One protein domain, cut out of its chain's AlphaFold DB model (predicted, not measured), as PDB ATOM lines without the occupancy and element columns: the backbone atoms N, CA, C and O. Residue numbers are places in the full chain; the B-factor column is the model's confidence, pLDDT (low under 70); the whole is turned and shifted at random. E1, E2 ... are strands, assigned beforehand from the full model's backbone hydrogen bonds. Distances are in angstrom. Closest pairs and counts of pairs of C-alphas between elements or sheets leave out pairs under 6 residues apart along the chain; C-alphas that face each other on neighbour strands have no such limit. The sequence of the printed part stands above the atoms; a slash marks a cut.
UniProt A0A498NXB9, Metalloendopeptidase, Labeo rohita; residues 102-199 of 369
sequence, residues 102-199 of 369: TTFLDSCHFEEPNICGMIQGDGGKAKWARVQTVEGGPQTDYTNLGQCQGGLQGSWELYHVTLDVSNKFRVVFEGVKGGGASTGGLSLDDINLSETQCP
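What this domain is: This is residues 102 to 199 of the 369 residues of the protein "Metalloendopeptidase" of Labeo rohita (UniProt A0A498NXB9). The domain has little regular structure: a short hairpin of strands E1 and E2 joins the two ends of a long looping chain. Loops at residues 110 to 131 and 136 to 154 extend to two sides, and residues 156 to 166, 168 to 180 and 184 to 194 run back and forth along the length. The printed part has 98 residues, with no named helix and two strands, E1 then E2, antiparallel; the class is all strand, with only 9 residues in named elements. It is only just compact, close to loose, with a radius of gyration of the C-alphas of 14.7 A and spans of 44 by 30 by 25 A.

How they stand to each other: E1, residues 104 to 108, and E2, residues 191 to 194, are antiparallel neighbours at 177 degrees. N 108 and O 191, 2.8 A apart, are within hydrogen-bond range.

Where its parts are: E1 begins at C-alpha 104 (76.937, 50.850, 78.480) and spans 12.2 A. E2 spans 10.4 A and ends at C-alpha 194 (76.723, 46.357, 79.070).

The domain as a whole: The farthest C-alphas, Thr 102 and Ala 181, are 45.1 A apart. The printed part has no cut. The link is long, 82 residues. Residues 123 to 125 and 132 to 154 have pLDDT under 70.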
ATOM      1  N   THR A 102      81.757  54.146  78.763       88.75
ATOM      2  CA  THR A 102      82.677  53.074  78.347       88.75
ATOM      3  C   THR A 102      82.010  51.702  78.312       88.75
ATOM      4  O   THR A 102      82.322  50.907  77.442       88.75
ATOM      5  N   THR A 103      81.110  51.420  79.257       91.75
ATOM      6  CA  THR A 103      80.568  50.068  79.459       91.75
ATOM      7  C   THR A 103      79.114  49.906  79.037       91.75
ATOM      8  O   THR A 103      78.677  48.785  78.828       91.75
ATOM      9  N   PHE A 104      78.328  50.976  78.922       93.69
ATOM     10  CA  PHE A 104      76.937  50.850  78.480       93.69
ATOM     11  C   PHE A 104      76.863  50.741  76.955       93.69
ATOM     12  O   PHE A 104      77.460  51.554  76.246       93.69
ATOM     13  N   LEU A 105      76.124  49.735  76.478       92.94
ATOM     14  CA  LEU A 105      75.952  49.456  75.056       92.94
ATOM     15  C   LEU A 105      74.540  49.796  74.582       92.94
ATOM     16  O   LEU A 105      74.407  50.533  73.607       92.94
ATOM     17  N   ASP A 106      73.505  49.267  75.240       93.06
ATOM     18  CA  ASP A 106      72.115  49.508  74.838       93.06
ATOM     19  C   ASP A 106      71.108  49.239  75.972       93.06
ATOM     20  O   ASP A 106      71.372  48.455  76.890       93.06
ATOM     21  N   SER A 107      69.931  49.862  75.884       91.75
ATOM     22  CA  SER A 107      68.765  49.579  76.727       91.75
ATOM     23  C   SER A 107      67.486  49.699  75.902       91.75
ATOM     24  O   SER A 107      67.242  50.724  75.266       91.75
ATOM     25  N   CYS A 108      66.653  48.658  75.927       89.31
ATOM     26  CA  CYS A 108      65.407  48.606  75.182       89.31
ATOM     27  C   CYS A 108      64.250  48.052  76.016       89.31
ATOM     28  O   CYS A 108      64.220  46.875  76.363       89.31
ATOM     29  N   HIS A 109      63.272  48.919  76.267       85.19
ATOM     30  CA  HIS A 109      62.045  48.649  77.027       85.19
ATOM     31  C   HIS A 109      60.778  48.797  76.154       85.19
ATOM     32  O   HIS A 109      59.672  48.943  76.646       85.19
ATOM     33  N   PHE A 110      60.943  48.864  74.825       83.62
ATOM     34  CA  PHE A 110      59.855  48.851  73.835       83.62
ATOM     35  C   PHE A 110      58.745  49.922  73.965       83.62
ATOM     36  O   PHE A 110      57.690  49.773  73.339       83.62
ATOM     37  N   GLU A 111      58.964  51.030  74.680       80.44
ATOM     38  CA  GLU A 111      57.979  52.123  74.805       80.44
ATOM     39  C   GLU A 111      57.856  52.954  73.511       80.44
ATOM     40  O   GLU A 111      56.767  53.409  73.148       80.44
ATOM     41  N   GLU A 112      58.936  53.064  72.733       83.44
ATOM     42  CA  GLU A 112      58.951  53.836  71.487       83.44
ATOM     43  C   GLU A 112      58.592  52.994  70.242       83.44
ATOM     44  O   GLU A 112      58.994  51.830  70.130       83.44
ATOM     45  N   PRO A 113      57.884  53.559  69.236       83.75
ATOM     46  CA  PRO A 113      57.489  52.827  68.025       83.75
ATOM     47  C   PRO A 113      58.659  52.291  67.193       83.75
ATOM     48  O   PRO A 113      58.484  51.343  66.430       83.75
ATOM     49  N   ASN A 114      59.837  52.905  67.314       89.38
ATOM     50  CA  ASN A 114      61.042  52.482  66.604       89.38
ATOM     51  C   ASN A 114      61.704  51.239  67.224       89.38
ATOM     52  O   ASN A 114      62.690  50.777  66.653       89.38
ATOM     53  N   ILE A 115      61.198  50.726  68.359       87.06
ATOM     54  CA  ILE A 115      61.688  49.529  69.067       87.06
ATOM     55  C   ILE A 115      63.215  49.499  69.199       87.06
ATOM     56  O   ILE A 115      63.852  48.481  68.942       87.06
ATOM     57  N   CYS A 116      63.813  50.650  69.527       91.44
ATOM     58  CA  CYS A 116      65.264  50.791  69.707       91.44
ATOM     59  C   CYS A 116      66.081  50.436  68.444       91.44
ATOM     60  O   CYS A 116      67.269  50.141  68.508       91.44
ATOM     61  N   GLY A 117      65.449  50.441  67.265       93.81
ATOM     62  CA  GLY A 117      66.072  50.030  66.007       93.81
ATOM     63  C   GLY A 117      66.214  48.515  65.836       93.81
ATOM     64  O   GLY A 117      66.907  48.077  64.911       93.81
ATOM     65  N   MET A 118      65.568  47.707  66.683       92.12
ATOM     66  CA  MET A 118      65.506  46.260  66.494       92.12
ATOM     67  C   MET A 118      64.810  45.924  65.170       92.12
ATOM     68  O   MET A 118      63.851  46.572  64.752       92.12
ATOM     69  N   ILE A 119      65.309  44.890  64.496       92.00
ATOM     70  CA  ILE A 119      64.783  44.430  63.211       92.00
ATOM     71  C   ILE A 119      64.320  42.985  63.325       92.00
ATOM     72  O   ILE A 119      64.910  42.186  64.051       92.00
ATOM     73  N   GLN A 120      63.303  42.635  62.547       86.69
ATOM     74  CA  GLN A 120      62.838  41.263  62.418       86.69
ATOM     75  C   GLN A 120      63.041  40.777  60.980       86.69
ATOM     76  O   GLN A 120      62.771  41.514  60.038       86.69
ATOM     77  N   GLY A 121      63.522  39.542  60.806       77.81
ATOM     78  CA  GLY A 121      63.720  38.948  59.481       77.81
ATOM     79  C   GLY A 121      62.410  38.572  58.771       77.81
ATOM     80  O   GLY A 121      61.403  38.259  59.410       77.81
ATOM     81  N   ASP A 122      62.455  38.533  57.437       72.50
ATOM     82  CA  ASP A 122      61.306  38.230  56.565       72.50
ATOM     83  C   ASP A 122      60.987  36.722  56.436       72.50
ATOM     84  O   ASP A 122      59.995  36.336  55.820       72.50
ATOM     85  N   GLY A 123      61.831  35.849  57.001       57.84
ATOM     86  CA  GLY A 123      61.933  34.427  56.640       57.84
ATOM     87  C   GLY A 123      61.081  33.411  57.416       57.84
ATOM     88  O   GLY A 123      61.367  32.221  57.326       57.84
ATOM     89  N   GLY A 124      60.055  33.814  58.175       63.97
ATOM     90  CA  GLY A 124      59.274  32.895  59.020       63.97
ATOM     91  C   GLY A 124      57.768  33.171  59.040       63.97
ATOM     92  O   GLY A 124      57.328  34.304  58.860       63.97
ATOM     93  N   LYS A 125      56.953  32.129  59.285       68.50
ATOM     94  CA  LYS A 125      55.501  32.283  59.538       68.50
ATOM     95  C   LYS A 125      55.204  32.907  60.909       68.50
ATOM     96  O   LYS A 125      54.139  33.487  61.084       68.50
ATOM     97  N   ALA A 126      56.122  32.767  61.866       77.06
ATOM     98  CA  ALA A 126      56.018  33.343  63.203       77.06
ATOM     99  C   ALA A 126      56.772  34.677  63.262       77.06
ATOM    100  O   ALA A 126      57.859  34.800  62.694       77.06
ATOM    101  N   LYS A 127      56.180  35.672  63.927       84.75
ATOM    102  CA  LYS A 127      56.727  37.025  64.063       84.75
ATOM    103  C   LYS A 127      56.662  37.470  65.520       84.75
ATOM    104  O   LYS A 127      55.705  37.124  66.211       84.75
ATOM    105  N   TRP A 128      57.648  38.251  65.951       86.00
ATOM    106  CA  TRP A 128      57.545  39.029  67.176       86.00
ATOM    107  C   TRP A 128      56.498  40.125  66.964       86.00
ATOM    108  O   TRP A 128      56.414  40.733  65.895       86.00
ATOM    109  N   ALA A 129      55.668  40.355  67.974       85.06
ATOM    110  CA  ALA A 129      54.653  41.394  67.947       85.06
ATOM    111  C   ALA A 129      54.869  42.314  69.145       85.06
ATOM    112  O   ALA A 129      54.924  41.846  70.278       85.06
ATOM    113  N   ARG A 130      54.966  43.623  68.892       82.12
ATOM    114  CA  ARG A 130      54.919  44.627  69.954       82.12
ATOM    115  C   ARG A 130      53.470  44.761  70.409       82.12
ATOM    116  O   ARG A 130      52.616  45.188  69.635       82.12
ATOM    117  N   VAL A 131      53.207  44.384  71.648       76.00
ATOM    118  CA  VAL A 131      51.865  44.316  72.231       76.00
ATOM    119  C   VAL A 131      51.911  44.835  73.658       76.00
ATOM    120  O   VAL A 131      52.929  44.709  74.325       76.00
ATOM    121  N   GLN A 132      50.804  45.411  74.125       66.62
ATOM    122  CA  GLN A 132      50.676  45.851  75.518       66.62
ATOM    123  C   GLN A 132      50.243  44.705  76.444       66.62
ATOM    124  O   GLN A 132      50.570  44.712  77.626       66.62
ATOM    125  N   THR A 133      49.503  43.721  75.921       63.97
ATOM    126  CA  THR A 133      49.002  42.560  76.673       63.97
ATOM    127  C   THR A 133      48.928  41.312  75.786       63.97
ATOM    128  O   THR A 133      48.754  41.411  74.569       63.97
ATOM    129  N   VAL A 134      49.058  40.129  76.398       66.12
ATOM    130  CA  VAL A 134      48.921  38.806  75.757       66.12
ATOM    131  C   VAL A 134      48.165  37.871  76.703       66.12
ATOM    132  O   VAL A 134      48.296  37.981  77.920       66.12
ATOM    133  N   GLU A 135      47.373  36.947  76.161       61.66
ATOM    134  CA  GLU A 135      46.650  35.939  76.943       61.66
ATOM    135  C   GLU A 135      47.594  34.866  77.537       61.66
ATOM    136  O   GLU A 135      48.622  34.520  76.955       61.66
ATOM    137  N   GLY A 136      47.255  34.336  78.718       60.91
ATOM    138  CA  GLY A 136      47.919  33.183  79.350       60.91
ATOM    139  C   GLY A 136      49.266  33.436  80.050       60.91
ATOM    140  O   GLY A 136      49.564  32.741  81.021       60.91
ATOM    141  N   GLY A 137      50.065  34.419  79.615       53.81
ATOM    142  CA  GLY A 137      51.408  34.685  80.177       53.81
ATOM    143  C   GLY A 137      52.461  33.590  79.850       53.81
ATOM    144  O   GLY A 137      52.073  32.558  79.311       53.81
ATOM    145  N   PRO A 138      53.784  33.777  80.105       39.88
ATOM    146  CA  PRO A 138      54.846  33.190  79.242       39.88
ATOM    147  C   PRO A 138      55.208  31.688  79.399       39.88
ATOM    148  O   PRO A 138      54.999  30.920  78.467       39.88
ATOM    149  N   GLN A 139      55.676  31.267  80.588       39.66
ATOM    150  CA  GLN A 139      55.840  29.868  81.072       39.66
ATOM    151  C   GLN A 139      56.980  28.961  80.490       39.66
ATOM    152  O   GLN A 139      57.035  28.690  79.295       39.66
ATOM    153  N   THR A 140      57.812  28.436  81.414       36.31
ATOM    154  CA  THR A 140      58.513  27.116  81.529       36.31
ATOM    155  C   THR A 140      59.536  26.604  80.476       36.31
ATOM    156  O   THR A 140      59.419  26.868  79.283       36.31
ATOM    157  N   ASP A 141      60.585  25.822  80.815       31.91
ATOM    158  CA  ASP A 141      61.195  25.502  82.135       31.91
ATOM    159  C   ASP A 141      62.752  25.385  82.065       31.91
ATOM    160  O   ASP A 141      63.274  24.460  81.457       31.91
ATOM    161  N   TYR A 142      63.477  26.342  82.658       34.19
ATOM    162  CA  TYR A 142      64.921  26.438  82.979       34.19
ATOM    163  C   TYR A 142      66.040  26.020  81.980       34.19
ATOM    164  O   TYR A 142      66.657  24.964  82.077       34.19
ATOM    165  N   THR A 143      66.470  27.009  81.177       30.27
ATOM    166  CA  THR A 143      67.879  27.356  80.807       30.27
ATOM    167  C   THR A 143      68.888  26.339  80.225       30.27
ATOM    168  O   THR A 143      69.251  25.335  80.832       30.27
ATOM    169  N   ASN A 144      69.576  26.762  79.154       27.00
ATOM    170  CA  ASN A 144      70.956  26.371  78.829       27.00
ATOM    171  C   ASN A 144      71.726  27.482  78.060       27.00
ATOM    172  O   ASN A 144      71.228  28.601  77.958       27.00
ATOM    173  N   LEU A 145      72.926  27.188  77.527       29.84
ATOM    174  CA  LEU A 145      73.804  28.074  76.727       29.84
ATOM    175  C   LEU A 145      73.030  28.914  75.694       29.84
ATOM    176  O   LEU A 145      72.705  28.427  74.613       29.84
ATOM    177  N   GLY A 146      72.711  30.168  76.029       47.59
ATOM    178  CA  GLY A 146      71.945  31.065  75.152       47.59
ATOM    179  C   GLY A 146      70.539  30.564  74.781       47.59
ATOM    180  O   GLY A 146      69.895  31.148  73.915       47.59
ATOM    181  N   GLN A 147      70.056  29.493  75.418       48.00
ATOM    182  CA  GLN A 147      68.744  28.891  75.206       48.00
ATOM    183  C   GLN A 147      67.934  29.023  76.496       48.00
ATOM    184  O   GLN A 147      67.977  28.162  77.373       48.00
ATOM    185  N   CYS A 148      67.196  30.119  76.633       53.47
ATOM    186  CA  CYS A 148      66.275  30.305  77.748       53.47
ATOM    187  C   CYS A 148      65.061  29.377  77.567       53.47
ATOM    188  O   CYS A 148      64.137  29.699  76.825       53.47
ATOM    189  N   GLN A 149      65.054  28.217  78.227       50.62
ATOM    190  CA  GLN A 149      63.805  27.505  78.533       50.62
ATOM    191  C   GLN A 149      63.147  28.285  79.698       50.62
ATOM    192  O   GLN A 149      63.876  28.701  80.600       50.62
ATOM    193  N   GLY A 150      61.848  28.612  79.652       51.34
ATOM    194  CA  GLY A 150      61.230  29.682  80.475       51.34
ATOM    195  C   GLY A 150      61.200  29.453  82.000       51.34
ATOM    196  O   GLY A 150      61.699  28.452  82.489       51.34
ATOM    197  N   GLY A 151      60.606  30.360  82.783       54.16
ATOM    198  CA  GLY A 151      60.401  30.162  84.235       54.16
ATOM    199  C   GLY A 151      58.925  30.077  84.625       54.16
ATOM    200  O   GLY A 151      58.162  29.378  83.961       54.16
ATOM    201  N   LEU A 152      58.489  30.716  85.713       60.16
ATOM    202  CA  LEU A 152      57.199  30.354  86.315       60.16
ATOM    203  C   LEU A 152      55.942  30.810  85.539       60.16
ATOM    204  O   LEU A 152      55.980  31.594  84.590       60.16
ATOM    205  N   GLN A 153      54.815  30.216  85.944       62.59
ATOM    206  CA  GLN A 153      53.591  29.921  85.176       62.59
ATOM    207  C   GLN A 153      52.709  31.141  84.782       62.59
ATOM    208  O   GLN A 153      51.494  31.114  84.956       62.59
ATOM    209  N   GLY A 154      53.312  32.224  84.280       69.12
ATOM    210  CA  GLY A 154      52.710  33.564  84.248       69.12
ATOM    211  C   GLY A 154      53.507  34.578  85.070       69.12
ATOM    212  O   GLY A 154      52.923  35.478  85.665       69.12
ATOM    213  N   SER A 155      54.832  34.411  85.134       73.88
ATOM    214  CA  SER A 155      55.746  35.300  85.848       73.88
ATOM    215  C   SER A 155      56.820  35.846  84.907       73.88
ATOM    216  O   SER A 155      57.258  35.151  83.989       73.88
ATOM    217  N   TRP A 156      57.243  37.092  85.132       77.62
ATOM    218  CA  TRP A 156      58.450  37.642  84.516       77.62
ATOM    219  C   TRP A 156      59.679  37.017  85.160       77.62
ATOM    220  O   TRP A 156      59.687  36.784  86.364       77.62
ATOM    221  N   GLU A 157      60.715  36.741  84.376       84.38
ATOM    222  CA  GLU A 157      61.937  36.085  84.842       84.38
ATOM    223  C   GLU A 157      63.151  36.850  84.320       84.38
ATOM    224  O   GLU A 157      63.236  37.157  83.130       84.38
ATOM    225  N   LEU A 158      64.082  37.168  85.222       85.81
ATOM    226  CA  LEU A 158      65.325  37.854  84.884       85.81
ATOM    227  C   LEU A 158      66.365  36.832  84.420       85.81
ATOM    228  O   LEU A 158      66.675  35.885  85.144       85.81
ATOM    229  N   TYR A 159      66.952  37.072  83.249       87.31
ATOM    230  CA  TYR A 159      68.033  36.256  82.703       87.31
ATOM    231  C   TYR A 159      69.285  37.100  82.467       87.31
ATOM    232  O   TYR A 159      69.209  38.209  81.942       87.31
ATOM    233  N   HIS A 160      70.441  36.532  82.810       89.25
ATOM    234  CA  HIS A 160      71.757  37.076  82.490       89.25
ATOM    235  C   HIS A 160      72.443  36.148  81.486       89.25
ATOM    236  O   HIS A 160      72.471  34.932  81.680       89.25
ATOM    237  N   VAL A 161      72.988  36.716  80.409       89.31
ATOM    238  CA  VAL A 161      73.719  35.967  79.381       89.31
ATOM    239  C   VAL A 161      75.097  36.591  79.228       89.31
ATOM    240  O   VAL A 161      75.225  37.709  78.735       89.31
ATOM    241  N   THR A 162      76.130  35.860  79.643       89.44
ATOM    242  CA  THR A 162      77.520  36.285  79.457       89.44
ATOM    243  C   THR A 162      77.893  36.198  77.982       89.44
ATOM    244  O   THR A 162      77.719  35.154  77.350       89.44
ATOM    245  N   LEU A 163      78.431  37.289  77.443       87.75
ATOM    246  CA  LEU A 163      78.918  37.381  76.072       87.75
ATOM    247  C   LEU A 163      80.429  37.628  76.092       87.75
ATOM    248  O   LEU A 163      80.891  38.535  76.777       87.75
ATOM    249  N   ASP A 164      81.181  36.845  75.320       89.94
ATOM    250  CA  ASP A 164      82.608  37.071  75.058       89.94
ATOM    251  C   ASP A 164      82.776  37.406  73.573       89.94
ATOM    252  O   ASP A 164      82.839  36.528  72.706       89.94
ATOM    253  N   VAL A 165      82.702  38.700  73.263       88.62
ATOM    254  CA  VAL A 165      82.665  39.206  71.891       88.62
ATOM    255  C   VAL A 165      83.646  40.362  71.748       88.62
ATOM    256  O   VAL A 165      83.592  41.333  72.490       88.62
ATOM    257  N   SER A 166      84.522  40.276  70.748       88.50
ATOM    258  CA  SER A 166      85.581  41.265  70.487       88.50
ATOM    259  C   SER A 166      85.369  42.096  69.217       88.50
ATOM    260  O   SER A 166      86.104  43.046  68.960       88.50
ATOM    261  N   ASN A 167      84.375  41.743  68.400       92.25
ATOM    262  CA  ASN A 167      84.067  42.402  67.131       92.25
ATOM    263  C   ASN A 167      82.635  42.936  67.135       92.25
ATOM    264  O   ASN A 167      81.804  42.490  67.918       92.25
ATOM    265  N   LYS A 168      82.313  43.844  66.207       92.31
ATOM    266  CA  LYS A 168      80.936  44.325  66.032       92.31
ATOM    267  C   LYS A 168      79.974  43.150  65.838       92.31
ATOM    268  O   LYS A 168      80.179  42.316  64.958       92.31
ATOM    269  N   PHE A 169      78.891  43.148  66.604       91.94
ATOM    270  CA  PHE A 169      77.911  42.070  66.615       91.94
ATOM    271  C   PHE A 169      76.477  42.603  66.604       91.94
ATOM    272  O   PHE A 169      76.228  43.809  66.629       91.94
ATOM    273  N   ARG A 170      75.527  41.673  66.516       90.56
ATOM    274  CA  ARG A 170      74.110  41.889  66.804       90.56
ATOM    275  C   ARG A 170      73.663  40.772  67.729       90.56
ATOM    276  O   ARG A 170      74.032  39.622  67.498       90.56
ATOM    277  N   VAL A 171      72.859  41.103  68.730       89.81
ATOM    278  CA  VAL A 171      72.156  40.092  69.523       89.81
ATOM    279  C   VAL A 171      70.950  39.616  68.716       89.81
ATOM    280  O   VAL A 171      70.228  40.428  68.135       89.81
ATOM    281  N   VAL A 172      70.753  38.300  68.640       89.69
ATOM    282  CA  VAL A 172      69.636  37.681  67.921       89.69
ATOM    283  C   VAL A 172      68.769  36.938  68.927       89.69
ATOM    284  O   VAL A 172      69.237  36.012  69.580       89.69
ATOM    285  N   PHE A 173      67.503  37.339  69.026       87.94
ATOM    286  CA  PHE A 173      66.503  36.669  69.852       87.94
ATOM    287  C   PHE A 173      65.658  35.736  68.980       87.94
ATOM    288  O   PHE A 173      64.860  36.190  68.153       87.94
ATOM    289  N   GLU A 174      65.831  34.426  69.159       85.25
ATOM    290  CA  GLU A 174      65.082  33.390  68.447       85.25
ATOM    291  C   GLU A 174      64.092  32.698  69.393       85.25
ATOM    292  O   GLU A 174      64.482  32.007  70.331       85.25
ATOM    293  N   GLY A 175      62.794  32.882  69.143       83.81
ATOM    294  CA  GLY A 175      61.739  32.161  69.851       83.81
ATOM    295  C   GLY A 175      61.394  30.854  69.139       83.81
ATOM    296  O   GLY A 175      60.976  30.875  67.980       83.81
ATOM    297  N   VAL A 176      61.517  29.718  69.831       83.44
ATOM    298  CA  VAL A 176      61.231  28.388  69.270       83.44
ATOM    299  C   VAL A 176      60.027  27.768  69.974       83.44
ATOM    300  O   VAL A 176      60.031  27.568  71.187       83.44
ATOM    301  N   LYS A 177      58.987  27.415  69.209       83.56
ATOM    302  CA  LYS A 177      57.851  26.645  69.730       83.56
ATOM    303  C   LYS A 177      58.230  25.163  69.824       83.56
ATOM    304  O   LYS A 177      58.556  24.548  68.811       83.56
ATOM    305  N   GLY A 178      58.131  24.585  71.021       84.00
ATOM    306  CA  GLY A 178      58.311  23.147  71.240       84.00
ATOM    307  C   GLY A 178      57.198  22.282  70.622       84.00
ATOM    308  O   GLY A 178      56.178  22.781  70.152       84.00
ATOM    309  N   GLY A 179      57.371  20.957  70.654       83.25
ATOM    310  CA  GLY A 179      56.411  20.001  70.074       83.25
ATOM    311  C   GLY A 179      55.069  19.868  70.816       83.25
ATOM    312  O   GLY A 179      54.169  19.196  70.319       83.25
ATOM    313  N   GLY A 180      54.928  20.481  71.997       82.62
ATOM    314  CA  GLY A 180      53.726  20.414  72.831       82.62
ATOM    315  C   GLY A 180      52.610  21.381  72.417       82.62
ATOM    316  O   GLY A 180      52.818  22.352  71.682       82.62
ATOM    317  N   ALA A 181      51.401  21.127  72.927       83.00
ATOM    318  CA  ALA A 181      50.327  22.114  72.887       83.00
ATOM    319  C   ALA A 181      50.715  23.326  73.750       83.00
ATOM    320  O   ALA A 181      51.258  23.163  74.839       83.00
ATOM    321  N   SER A 182      50.443  24.534  73.258       80.69
ATOM    322  CA  SER A 182      50.687  25.783  73.984       80.69
ATOM    323  C   SER A 182      49.502  26.715  73.780       80.69
ATOM    324  O   SER A 182      48.976  26.812  72.668       80.69
ATOM    325  N   THR A 183      49.090  27.369  74.862       81.38
ATOM    326  CA  THR A 183      48.014  28.367  74.904       81.38
ATOM    327  C   THR A 183      48.551  29.802  74.954       81.38
ATOM    328  O   THR A 183      47.760  30.729  75.072       81.38
ATOM    329  N   GLY A 184      49.875  29.987  74.879       80.62
ATOM    330  CA  GLY A 184      50.547  31.283  75.014       80.62
ATOM    331  C   GLY A 184      51.769  31.417  74.101       80.62
ATOM    332  O   GLY A 184      51.804  30.864  72.998       80.62
ATOM    333  N   GLY A 185      52.780  32.157  74.558       78.19
ATOM    334  CA  GLY A 185      54.004  32.428  73.802       78.19
ATOM    335  C   GLY A 185      55.148  32.930  74.683       78.19
ATOM    336  O   GLY A 185      55.044  32.938  75.902       78.19
ATOM    337  N   LEU A 186      56.242  33.354  74.050       82.69
ATOM    338  CA  LEU A 186      57.385  33.956  74.735       82.69
ATOM    339  C   LEU A 186      57.245  35.480  74.714       82.69
ATOM    340  O   LEU A 186      56.964  36.055  73.662       82.69
ATOM    341  N   SER A 187      57.492  36.113  75.858       83.62
ATOM    342  CA  SER A 187      57.534  37.568  76.006       83.62
ATOM    343  C   SER A 187      58.910  37.985  76.513       83.62
ATOM    344  O   SER A 187      59.521  37.269  77.305       83.62
ATOM    345  N   LEU A 188      59.391  39.134  76.050       86.69
ATOM    346  CA  LEU A 188      60.659  39.737  76.450       86.69
ATOM    347  C   LEU A 188      60.453  41.235  76.642       86.69
ATOM    348  O   LEU A 188      59.638  41.833  75.941       86.69
ATOM    349  N   ASP A 189      61.151  41.803  77.615       84.38
ATOM    350  CA  ASP A 189      61.071  43.217  77.972       84.38
ATOM    351  C   ASP A 189      62.335  43.635  78.741       84.38
ATOM    352  O   ASP A 189      63.119  42.769  79.141       84.38
ATOM    353  N   ASP A 190      62.537  44.940  78.932       86.62
ATOM    354  CA  ASP A 190      63.634  45.530  79.716       86.62
ATOM    355  C   ASP A 190      65.036  44.980  79.351       86.62
ATOM    356  O   ASP A 190      65.873  44.682  80.217       86.62
ATOM    357  N   ILE A 191      65.325  44.846  78.052       90.69
ATOM    358  CA  ILE A 191      66.624  44.365  77.564       90.69
ATOM    359  C   ILE A 191      67.693  45.399  77.909       90.69
ATOM    360  O   ILE A 191      67.585  46.564  77.537       90.69
ATOM    361  N   ASN A 192      68.762  44.968  78.572       92.75
ATOM    362  CA  ASN A 192      69.915  45.810  78.870       92.75
ATOM    363  C   ASN A 192      71.202  45.092  78.469       92.75
ATOM    364  O   ASN A 192      71.343  43.891  78.707       92.75
ATOM    365  N   LEU A 193      72.134  45.833  77.873       94.62
ATOM    366  CA  LEU A 193      73.425  45.325  77.432       94.62
ATOM    367  C   LEU A 193      74.550  46.251  77.905       94.62
ATOM    368  O   LEU A 193      74.538  47.459  77.651       94.62
ATOM    369  N   SER A 194      75.542  45.662  78.568       94.88
ATOM    370  CA  SER A 194      76.723  46.357  79.070       94.88
ATOM    371  C   SER A 194      77.968  45.470  79.019       94.88
ATOM    372  O   SER A 194      77.886  44.253  79.171       94.88
ATOM    373  N   GLU A 195      79.133  46.087  78.836       94.00
ATOM    374  CA  GLU A 195      80.462  45.478  78.952       94.00
ATOM    375  C   GLU A 195      80.845  45.317  80.432       94.00
ATOM    376  O   GLU A 195      81.788  45.921  80.942       94.00
ATOM    377  N   THR A 196      80.049  44.531  81.152       92.25
ATOM    378  CA  THR A 196      80.236  44.214  82.571       92.25
ATOM    379  C   THR A 196      80.127  42.713  82.782       92.25
ATOM    380  O   THR A 196      79.473  42.009  82.010       92.25
ATOM    381  N   GLN A 197      80.737  42.206  83.849       90.69
ATOM    382  CA  GLN A 197      80.545  40.808  84.222       90.69
ATOM    383  C   GLN A 197      79.103  40.581  84.684       90.69
ATOM    384  O   GLN A 197      78.520  41.416  85.376       90.69
ATOM    385  N   CYS A 198      78.521  39.451  84.282       90.12
ATOM    386  CA  CYS A 198      77.245  39.016  84.833       90.12
ATOM    387  C   CYS A 198      77.431  38.601  86.301       90.12
ATOM    388  O   CYS A 198      78.483  38.058  86.647       90.12
ATOM    389  N   PRO A 199      76.420  38.809  87.159       88.94
ATOM    390  CA  PRO A 199      76.469  38.318  88.528       88.94
ATOM    391  C   PRO A 199      76.592  36.791  88.536       88.94
ATOM    392  O   PRO A 199      75.986  36.110  87.708       88.94
TER     393      PRO A 199